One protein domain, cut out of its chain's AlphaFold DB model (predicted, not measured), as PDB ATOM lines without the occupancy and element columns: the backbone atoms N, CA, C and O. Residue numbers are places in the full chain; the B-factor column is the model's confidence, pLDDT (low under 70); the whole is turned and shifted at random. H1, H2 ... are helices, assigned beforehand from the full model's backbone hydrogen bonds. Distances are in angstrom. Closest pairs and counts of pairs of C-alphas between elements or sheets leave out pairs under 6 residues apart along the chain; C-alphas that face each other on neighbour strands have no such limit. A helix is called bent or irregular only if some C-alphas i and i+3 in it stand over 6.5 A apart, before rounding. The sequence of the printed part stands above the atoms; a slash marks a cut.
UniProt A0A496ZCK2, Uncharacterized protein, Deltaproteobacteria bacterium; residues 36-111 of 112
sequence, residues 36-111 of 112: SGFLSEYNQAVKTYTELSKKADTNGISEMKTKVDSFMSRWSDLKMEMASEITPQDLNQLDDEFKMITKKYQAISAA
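AT A GLANCE: This is residues 36 to 111 of the 112 residues of an uncharacterized protein of Deltaproteobacteria bacterium (UniProt A0A496ZCK2). Three long helices lie side by side in an up-and-down bundle, a rod in outline, with their centres at the corners of a triangle. H1 packs on both H2 and H3, while H2 and H3 are close but not clearly touching, and residues 84 to 90 stick out at one end of the rod. The printed part has 76 residues with three named helices, in the order H1, H2, H3, and no named strand; its class is all helix. The whole is only just compact, close to loose, with a radius of gyration of the C-alphas of 13.5 A, and its C-alphas span 43 by 18 by 17 A.

HOW THE PARTS SIT: Begin with the longest helix, H2, residues 58 to 82, which has a kink of 34 degrees near residue 76. It is neither bent nor irregular, but only just: C-alphas 73 and 76 are 6.5 A apart. Next look at H1, residues 36 to 55, which touches H2. Their closest C-alphas, those of Tyr 49 and Met 64, are 5.7 A apart. The two helices form a hairpin, running opposite ways at a shallow tilt of 17 degrees. H3, residues 88 to 109, also touches H1, with the closest C-alphas, those of Val 46 and Tyr 105, 5.9 A apart. H1 and H3 run the same way at a shallow tilt of 10 degrees. H2 and H3 are close but not clearly touching: their closest C-alphas, those of Lys 79 and Leu 91, are 7.7 A apart. They run opposite ways at a shallow tilt of 16 degrees. Every O i to N i+4 pair is within hydrogen-bond range in H1 and H3, and 18 of 21 are in H2.

IN THESE COORDINATES: Find C-alpha 58 at (141.683, 180.085, 46.820); from there H2 runs 36.0 A to C-alpha 82 at (134.077, 200.846, 75.251). H1 begins at C-alpha 36, at (130.180, 201.223, 63.985), and measures 28.7 A to C-alpha 55. H3 measures 30.8 A from C-alpha 88 to C-alpha 109, which you will find at (132.434, 179.639, 54.902).

THE WHOLE: Look to Ala 56 and Ser 84 for the two C-alphas farthest apart, 43.2 A. The printed part has no cut between residues 36 and 111. Both links are tight, with 2 residues between H1 and H2 and 5 between H2 and H3. Residues 84 to 90, of which 88 to 90 belong to H3, stand free. The B-factor column holds the model's confidence: the mean pLDDT of the printed part is 92.3, and no printed residue is under 70.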
ATOM      1  N   SER A  36     130.828 201.292  65.303       94.38
ATOM      2  CA  SER A  36     130.180 201.223  63.985       94.38
ATOM      3  C   SER A  36     131.194 201.214  62.835       94.38
ATOM      4  O   SER A  36     131.011 200.484  61.863       94.38
ATOM      5  N   GLY A  37     132.285 201.979  62.941       95.12
ATOM      6  CA  GLY A  37     133.383 201.959  61.971       95.12
ATOM      7  C   GLY A  37     134.032 200.581  61.873       95.12
ATOM      8  O   GLY A  37     134.173 200.038  60.777       95.12
ATOM      9  N   PHE A  38     134.319 199.967  63.022       96.25
ATOM     10  CA  PHE A  38     134.819 198.596  63.098       96.25
ATOM     11  C   PHE A  38     133.873 197.590  62.421       96.25
ATOM     12  O   PHE A  38     134.317 196.758  61.631       96.25
ATOM     13  N   LEU A  39     132.562 197.679  62.678       97.25
ATOM     14  CA  LEU A  39     131.570 196.790  62.059       97.25
ATOM     15  C   LEU A  39     131.447 197.000  60.549       97.25
ATOM     16  O   LEU A  39     131.268 196.032  59.809       97.25
ATOM     17  N   SER A  40     131.595 198.238  60.075       97.06
ATOM     18  CA  SER A  40     131.629 198.549  58.645       97.06
ATOM     19  C   SER A  40     132.808 197.859  57.951       97.06
ATOM     20  O   SER A  40     132.615 197.167  56.946       97.06
ATOM     21  N   GLU A  41     134.012 197.966  58.521       96.88
ATOM     22  CA  GLU A  41     135.208 197.292  58.003       96.88
ATOM     23  C   GLU A  41     135.077 195.766  58.059       96.88
ATOM     24  O   GLU A  41     135.417 195.073  57.094       96.88
ATOM     25  N   TYR A  42     134.524 195.237  59.154       97.62
ATOM     26  CA  TYR A  42     134.262 193.811  59.306       97.62
ATOM     27  C   TYR A  42     133.289 193.299  58.232       97.62
ATOM     28  O   TYR A  42     133.574 192.327  57.529       97.62
ATOM     29  N   ASN A  43     132.165 193.989  58.039       97.19
ATOM     30  CA  ASN A  43     131.180 193.662  57.012       97.19
ATOM     31  C   ASN A  43     131.779 193.744  55.602       97.19
ATOM     32  O   ASN A  43     131.487 192.899  54.757       97.19
ATOM     33  N   GLN A  44     132.634 194.734  55.334       97.06
ATOM     34  CA  GLN A  44     133.337 194.836  54.060       97.06
ATOM     35  C   GLN A  44     134.268 193.638  53.834       97.06
ATOM     36  O   GLN A  44     134.234 193.054  52.753       97.06
ATOM     37  N   ALA A  45     135.029 193.217  54.849       96.06
ATOM     38  CA  ALA A  45     135.878 192.030  54.757       96.06
ATOM     39  C   ALA A  45     135.059 190.760  54.462       96.06
ATOM     40  O   ALA A  45     135.422 189.981  53.581       96.06
ATOM     41  N   VAL A  46     133.903 190.586  55.115       96.19
ATOM     42  CA  VAL A  46     132.985 189.467  54.832       96.19
ATOM     43  C   VAL A  46     132.424 189.535  53.406       96.19
ATOM     44  O   VAL A  46     132.330 188.505  52.733       96.19
ATOM     45  N   LYS A  47     132.090 190.725  52.892       95.44
ATOM     46  CA  LYS A  47     131.665 190.889  51.491       95.44
ATOM     47  C   LYS A  47     132.773 190.496  50.519       95.44
ATOM     48  O   LYS A  47     132.511 189.716  49.611       95.44
ATOM     49  N   THR A  48     134.004 190.951  50.741       94.12
ATOM     50  CA  THR A  48     135.140 190.569  49.891       94.12
ATOM     51  C   THR A  48     135.407 189.066  49.960       94.12
ATOM     52  O   THR A  48     135.581 188.437  48.921       94.12
ATOM     53  N   TYR A  49     135.339 188.453  51.149       92.31
ATOM     54  CA  TYR A  49     135.416 186.995  51.303       92.31
ATOM     55  C   TYR A  49     134.356 186.288  50.448       92.31
ATOM     56  O   TYR A  49     134.653 185.339  49.726       92.31
ATOM     57  N   THR A  50     133.122 186.793  50.481       92.94
ATOM     58  CA  THR A  50     131.999 186.265  49.694       92.94
ATOM     59  C   THR A  50     132.263 186.351  48.193       92.94
ATOM     60  O   THR A  50     131.977 185.413  47.452       92.94
ATOM     61  N   GLU A  51     132.791 187.477  47.719       92.50
ATOM     62  CA  GLU A  51     133.110 187.680  46.305       92.50
ATOM     63  C   GLU A  51     134.243 186.769  45.833       92.50
ATOM     64  O   GLU A  51     134.157 186.214  44.739       92.50
ATOM     65  N   LEU A  52     135.275 186.582  46.658       91.88
ATOM     66  CA  LEU A  52     136.385 185.673  46.370       91.88
ATOM     67  C   LEU A  52     135.924 184.212  46.357       91.88
ATOM     68  O   LEU A  52     136.273 183.473  45.438       91.88
ATOM     69  N   SER A  53     135.049 183.836  47.295       88.31
ATOM     70  CA  SER A  53     134.428 182.503  47.350       88.31
ATOM     71  C   SER A  53     133.637 182.201  46.075       88.31
ATOM     72  O   SER A  53     133.784 181.135  45.486       88.31
ATOM     73  N   LYS A  54     132.875 183.176  45.557       89.25
ATOM     74  CA  LYS A  54     132.153 183.043  44.276       89.25
ATOM     75  C   LYS A  54     133.071 182.910  43.060       89.25
ATOM     76  O   LYS A  54     132.667 182.325  42.061       89.25
ATOM     77  N   LYS A  55     134.272 183.490  43.117       89.06
ATOM     78  CA  LYS A  55     135.269 183.444  42.036       89.06
ATOM     79  C   LYS A  55     136.186 182.217  42.112       89.06
ATOM     80  O   LYS A  55     137.003 182.053  41.212       89.06
ATOM     81  N   ALA A  56     136.059 181.387  43.153       83.25
ATOM     82  CA  ALA A  56     136.957 180.269  43.447       83.25
ATOM     83  C   ALA A  56     138.449 180.674  43.525       83.25
ATOM     84  O   ALA A  56     139.336 179.891  43.189       83.25
ATOM     85  N   ASP A  57     138.736 181.902  43.977       81.69
ATOM     86  CA  ASP A  57     140.107 182.391  44.185       81.69
ATOM     87  C   ASP A  57     140.631 181.932  45.554       81.69
ATOM     88  O   ASP A  57     140.476 182.609  46.574       81.69
ATOM     89  N   THR A  58     141.243 180.750  45.584       78.00
ATOM     90  CA  THR A  58     141.683 180.085  46.820       78.00
ATOM     91  C   THR A  58     142.743 180.869  47.596       78.00
ATOM     92  O   THR A  58     142.770 180.798  48.826       78.00
ATOM     93  N   ASN A  59     143.596 181.639  46.912       80.00
ATOM     94  CA  ASN A  59     144.643 182.423  47.567       80.00
ATOM     95  C   ASN A  59     144.045 183.638  48.285       80.00
ATOM     96  O   ASN A  59     144.361 183.876  49.451       80.00
ATOM     97  N   GLY A  60     143.124 184.351  47.629       84.81
ATOM     98  CA  GLY A  60     142.423 185.476  48.249       84.81
ATOM     99  C   GLY A  60     141.537 185.054  49.428       84.81
ATOM    100  O   GLY A  60     141.416 185.791  50.408       84.81
ATOM    101  N   ILE A  61     140.931 183.862  49.368       88.44
ATOM    102  CA  ILE A  61     140.051 183.338  50.428       88.44
ATOM    103  C   ILE A  61     140.808 183.152  51.750       88.44
ATOM    104  O   ILE A  61     140.293 183.546  52.796       88.44
ATOM    105  N   SER A  62     142.024 182.594  51.723       88.56
ATOM    106  CA  SER A  62     142.813 182.332  52.941       88.56
ATOM    107  C   SER A  62     143.249 183.622  53.650       88.56
ATOM    108  O   SER A  62     143.092 183.767  54.869       88.56
ATOM    109  N   GLU A  63     143.724 184.608  52.883       90.00
ATOM    110  CA  GLU A  63     144.086 185.924  53.420       90.00
ATOM    111  C   GLU A  63     142.860 186.619  54.026       90.00
ATOM    112  O   GLU A  63     142.891 187.104  55.161       90.00
ATOM    113  N   MET A  64     141.738 186.605  53.301       92.81
ATOM    114  CA  MET A  64     140.518 187.258  53.762       92.81
ATOM    115  C   MET A  64     139.894 186.544  54.964       92.81
ATOM    116  O   MET A  64     139.354 187.204  55.851       92.81
ATOM    117  N   LYS A  65     140.016 185.213  55.045       92.12
ATOM    118  CA  LYS A  65     139.632 184.433  56.224       92.12
ATOM    119  C   LYS A  65     140.406 184.886  57.459       92.12
ATOM    120  O   LYS A  65     139.787 185.217  58.464       92.12
ATOM    121  N   THR A  66     141.729 184.984  57.357       93.06
ATOM    122  CA  THR A  66     142.578 185.455  58.464       93.06
ATOM    123  C   THR A  66     142.168 186.857  58.924       93.06
ATOM    124  O   THR A  66     142.080 187.132  60.122       93.06
ATOM    125  N   LYS A  67     141.851 187.746  57.975       93.56
ATOM    126  CA  LYS A  67     141.369 189.099  58.276       93.56
ATOM    127  C   LYS A  67     140.019 189.089  59.001       93.56
ATOM    128  O   LYS A  67     139.852 189.806  59.983       93.56
ATOM    129  N   VAL A  68     139.069 188.275  58.543       94.50
ATOM    130  CA  VAL A  68     137.759 188.095  59.188       94.50
ATOM    131  C   VAL A  68     137.902 187.530  60.603       94.50
ATOM    132  O   VAL A  68     137.294 188.065  61.530       94.50
ATOM    133  N   ASP A  69     138.749 186.517  60.789       94.00
ATOM    134  CA  ASP A  69     138.998 185.900  62.095       94.00
ATOM    135  C   ASP A  69     139.632 186.914  63.076       94.00
ATOM    136  O   ASP A  69     139.278 186.948  64.255       94.00
ATOM    137  N   SER A  70     140.483 187.826  62.581       95.12
ATOM    138  CA  SER A  70     141.028 188.948  63.366       95.12
ATOM    139  C   SER A  70     139.958 189.948  63.829       95.12
ATOM    140  O   SER A  70     140.011 190.422  64.962       95.12
ATOM    141  N   PHE A  71     138.959 190.269  63.001       96.00
ATOM    142  CA  PHE A  71     137.825 191.088  63.456       96.00
ATOM    143  C   PHE A  71     137.006 190.361  64.526       96.00
ATOM    144  O   PHE A  71     136.567 190.973  65.497       96.00
ATOM    145  N   MET A  72     136.820 189.048  64.387       94.81
ATOM    146  CA  MET A  72     136.065 188.281  65.373       94.81
ATOM    147  C   MET A  72     136.751 188.248  66.740       94.81
ATOM    148  O   MET A  72     136.068 188.373  67.756       94.81
ATOM    149  N   SER A  73     138.082 188.125  66.781       94.38
ATOM    150  CA  SER A  73     138.824 188.144  68.045       94.38
ATOM    151  C   SER A  73     138.821 189.527  68.701       94.38
ATOM    152  O   SER A  73     138.565 189.634  69.897       94.38
ATOM    153  N   ARG A  74     139.014 190.593  67.913       95.19
ATOM    154  CA  ARG A  74     139.101 191.976  68.412       95.19
ATOM    155  C   ARG A  74     137.777 192.546  68.915       95.19
ATOM    156  O   ARG A  74     137.787 193.555  69.615       95.19
ATOM    157  N   TRP A  75     136.639 191.943  68.564       95.69
ATOM    158  CA  TRP A  75     135.333 192.449  68.995       95.69
ATOM    159  C   TRP A  75     135.169 192.433  70.516       95.69
ATOM    160  O   TRP A  75     134.669 193.395  71.090       95.69
ATOM    161  N   SER A  76     135.609 191.361  71.179       93.12
ATOM    162  CA  SER A  76     135.523 191.254  72.641       93.12
ATOM    163  C   SER A  76     136.360 192.323  73.340       93.12
ATOM    164  O   SER A  76     135.873 192.947  74.283       93.12
ATOM    165  N   ASP A  77     137.567 192.579  72.832       93.88
ATOM    166  CA  ASP A  77     138.463 193.610  73.361       93.88
ATOM    167  C   ASP A  77     137.847 195.000  73.183       93.88
ATOM    168  O   ASP A  77     137.728 195.754  74.144       93.88
ATOM    169  N   LEU A  78     137.335 195.298  71.984       92.62
ATOM    170  CA  LEU A  78     136.685 196.576  71.695       92.62
ATOM    171  C   LEU A  78     135.439 196.803  72.563       92.62
ATOM    172  O   LEU A  78     135.202 197.916  73.025       92.62
ATOM    173  N   LYS A  79     134.645 195.757  72.821       91.94
ATOM    174  CA  LYS A  79     133.512 195.852  73.752       91.94
ATOM    175  C   LYS A  79     133.970 196.189  75.165       91.94
ATOM    176  O   LYS A  79     133.328 197.008  75.810       91.94
ATOM    177  N   MET A  80     135.043 195.564  75.644       89.94
ATOM    178  CA  MET A  80     135.581 195.816  76.982       89.94
ATOM    179  C   MET A  80     136.141 197.236  77.109       89.94
ATOM    180  O   MET A  80     135.864 197.900  78.104       89.94
ATOM    181  N   GLU A  81     136.868 197.713  76.095       89.31
ATOM    182  CA  GLU A  81     137.405 199.078  76.042       89.31
ATOM    183  C   GLU A  81     136.303 200.146  76.059       89.31
ATOM    184  O   GLU A  81     136.488 201.205  76.648       89.31
ATOM    185  N   MET A  82     135.155 199.867  75.432       86.00
ATOM    186  CA  MET A  82     134.077 200.846  75.251       86.00
ATOM    187  C   MET A  82     132.919 200.686  76.245       86.00
ATOM    188  O   MET A  82     132.030 201.533  76.264       86.00
ATOM    189  N   ALA A  83     132.894 199.630  77.069       81.00
ATOM    190  CA  ALA A  83     131.750 199.278  77.921       81.00
ATOM    191  C   ALA A  83     131.339 200.373  78.922       81.00
ATOM    192  O   ALA A  83     130.167 200.433  79.294       81.00
ATOM    193  N   SER A  84     132.274 201.221  79.368       83.88
ATOM    194  CA  SER A  84     131.991 202.365  80.249       83.88
ATOM    195  C   SER A  84     131.511 203.613  79.507       83.88
ATOM    196  O   SER A  84     130.891 204.478  80.120       83.88
ATOM    197  N   GLU A  85     131.781 203.701  78.205       84.88
ATOM    198  CA  GLU A  85     131.595 204.913  77.397       84.88
ATOM    199  C   GLU A  85     130.338 204.867  76.517       84.88
ATOM    200  O   GLU A  85     129.914 205.873  75.944       84.88
ATOM    201  N   ILE A  86     129.733 203.686  76.383       86.56
ATOM    202  CA  ILE A  86     128.555 203.457  75.553       86.56
ATOM    203  C   ILE A  86     127.372 202.982  76.395       86.56
ATOM    204  O   ILE A  86     127.518 202.251  77.374       86.56
ATOM    205  N   THR A  87     126.161 203.370  75.994       88.81
ATOM    206  CA  THR A  87     124.960 202.870  76.666       88.81
ATOM    207  C   THR A  87     124.800 201.363  76.423       88.81
ATOM    208  O   THR A  87     125.103 200.880  75.325       88.81
ATOM    209  N   PRO A  88     124.251 200.599  77.385       90.12
ATOM    210  CA  PRO A  88     123.965 199.181  77.171       90.12
ATOM    211  C   PRO A  88     123.060 198.927  75.958       90.12
ATOM    212  O   PRO A  88     123.209 197.921  75.271       90.12
ATOM    213  N   GLN A  89     122.133 199.847  75.669       90.81
ATOM    214  CA  GLN A  89     121.246 199.754  74.511       90.81
ATOM    215  C   GLN A  89     122.022 199.849  73.191       90.81
ATOM    216  O   GLN A  89     121.826 199.016  72.307       90.81
ATOM    217  N   ASP A  90     122.912 200.834  73.063       91.00
ATOM    218  CA  ASP A  90     123.736 200.994  71.864       91.00
ATOM    219  C   ASP A  90     124.727 199.837  71.703       91.00
ATOM    220  O   ASP A  90     124.903 199.329  70.595       91.00
ATOM    221  N   LEU A  91     125.326 199.370  72.804       92.19
ATOM    222  CA  LEU A  91     126.211 198.206  72.796       92.19
ATOM    223  C   LEU A  91     125.491 196.944  72.317       92.19
ATOM    224  O   LEU A  91     126.034 196.208  71.498       92.19
ATOM    225  N   ASN A  92     124.264 196.711  72.787       93.94
ATOM    226  CA  ASN A  92     123.451 195.576  72.352       93.94
ATOM    227  C   ASN A  92     123.128 195.656  70.856       93.94
ATOM    228  O   ASN A  92     123.258 194.656  70.155       93.94
ATOM    229  N   GLN A  93     122.772 196.840  70.347       94.88
ATOM    230  CA  GLN A  93     122.516 197.033  68.918       94.88
ATOM    231  C   GLN A  93     123.757 196.705  68.072       94.88
ATOM    232  O   GLN A  93     123.654 196.024  67.051       94.88
ATOM    233  N   LEU A  94     124.930 197.170  68.502       95.44
ATOM    234  CA  LEU A  94     126.194 196.890  67.825       95.44
ATOM    235  C   LEU A  94     126.580 195.403  67.914       95.44
ATOM    236  O   LEU A  94     127.077 194.835  66.944       95.44
ATOM    237  N   ASP A  95     126.328 194.748  69.050       96.31
ATOM    238  CA  ASP A  95     126.591 193.315  69.234       96.31
ATOM    239  C   ASP A  95     125.657 192.446  68.376       96.31
ATOM    240  O   ASP A  95     126.080 191.423  67.834       96.31
ATOM    241  N   ASP A  96     124.410 192.869  68.179       97.75
ATOM    242  CA  ASP A  96     123.486 192.214  67.254       97.75
ATOM    243  C   ASP A  96     123.920 192.386  65.794       97.75
ATOM    244  O   ASP A  96     123.891 191.419  65.025       97.75
ATOM    245  N   GLU A  97     124.394 193.573  65.407       97.50
ATOM    246  CA  GLU A  97     124.976 193.799  64.083       97.50
ATOM    247  C   GLU A  97     126.219 192.929  63.856       97.50
ATOM    248  O   GLU A  97     126.307 192.238  62.834       97.50
ATOM    249  N   PHE A  98     127.123 192.868  64.836       97.94
ATOM    250  CA  PHE A  98     128.274 191.969  64.813       97.94
ATOM    251  C   PHE A  98     127.846 190.513  64.590       97.94
ATOM    252  O   PHE A  98     128.291 189.876  63.631       97.94
ATOM    253  N   LYS A  99     126.913 189.997  65.403       97.81
ATOM    254  CA  LYS A  99     126.391 188.624  65.275       97.81
ATOM    255  C   LYS A  99     125.773 188.367  63.906       97.81
ATOM    256  O   LYS A  99     125.935 187.274  63.364       97.81
ATOM    257  N   MET A 100     125.053 189.335  63.335       97.88
ATOM    258  CA  MET A 100     124.482 189.201  61.992       97.88
ATOM    259  C   MET A 100     125.567 189.077  60.920       97.88
ATOM    260  O   MET A 100     125.446 188.230  60.032       97.88
ATOM    261  N   ILE A 101     126.626 189.887  60.993       97.69
ATOM    262  CA  ILE A 101     127.759 189.810  60.062       97.69
ATOM    263  C   ILE A 101     128.482 188.463  60.222       97.69
ATOM    264  O   ILE A 101     128.721 187.775  59.227       97.69
ATOM    265  N   THR A 102     128.743 188.029  61.458       97.25
ATOM    266  CA  THR A 102     129.387 186.739  61.742       97.25
ATOM    267  C   THR A 102     128.570 185.559  61.230       97.25
ATOM    268  O   THR A 102     129.127 184.662  60.602       97.25
ATOM    269  N   LYS A 103     127.244 185.568  61.409       96.62
ATOM    270  CA  LYS A 103     126.364 184.525  60.857       96.62
ATOM    271  C   LYS A 103     126.438 184.459  59.332       96.62
ATOM    272  O   LYS A 103     126.492 183.362  58.780       96.62
ATOM    273  N   LYS A 104     126.471 185.610  58.645       95.00
ATOM    274  CA  LYS A 104     126.650 185.657  57.183       95.00
ATOM    275  C   LYS A 104     127.981 185.035  56.776       95.00
ATOM    276  O   LYS A 104     128.000 184.206  55.875       95.00
ATOM    277  N   TYR A 105     129.069 185.392  57.458       95.25
ATOM    278  CA  TYR A 105     130.379 184.797  57.205       95.25
ATOM    279  C   TYR A 105     130.367 183.277  57.400       95.25
ATOM    280  O   TYR A 105     130.759 182.549  56.492       95.25
ATOM    281  N   GLN A 106     129.855 182.799  58.536       94.81
ATOM    282  CA  GLN A 106     129.794 181.372  58.861       94.81
ATOM    283  C   GLN A 106     129.019 180.580  57.805       94.81
ATOM    284  O   GLN A 106     129.518 179.565  57.323       94.81
ATOM    285  N   ALA A 107     127.852 181.078  57.383       94.44
ATOM    286  CA  ALA A 107     127.037 180.438  56.353       94.44
ATOM    287  C   ALA A 107     127.775 180.300  55.010       94.44
ATOM    288  O   ALA A 107     127.650 179.280  54.341       94.44
ATOM    289  N   ILE A 108     128.564 181.306  54.630       91.31
ATOM    290  CA  ILE A 108     129.328 181.305  53.374       91.31
ATOM    291  C   ILE A 108     130.552 180.398  53.503       91.31
ATOM    292  O   ILE A 108     130.817 179.599  52.612       91.31
ATOM    293  N   SER A 109     131.261 180.473  54.631       89.19
ATOM    294  CA  SER A 109     132.434 179.639  54.902       89.19
ATOM    295  C   SER A 109     132.108 178.149  55.006       89.19
ATOM    296  O   SER A 109     132.944 177.336  54.657       89.19
ATOM    297  N   ALA A 110     130.898 177.786  55.448       88.94
ATOM    298  CA  ALA A 110     130.446 176.396  55.486       88.94
ATOM    299  C   ALA A 110     130.012 175.864  54.108       88.94
ATOM    300  O   ALA A 110     129.862 174.657  53.939       88.94
ATOM    301  N   ALA A 111     129.767 176.758  53.146       82.19
ATOM    302  CA  ALA A 111     129.351 176.431  51.784       82.19
ATOM    303  C   ALA A 111     130.498 176.508  50.758       82.19
ATOM    304  O   ALA A 111     130.271 176.210  49.586       82.19
TER     305      ALA A 111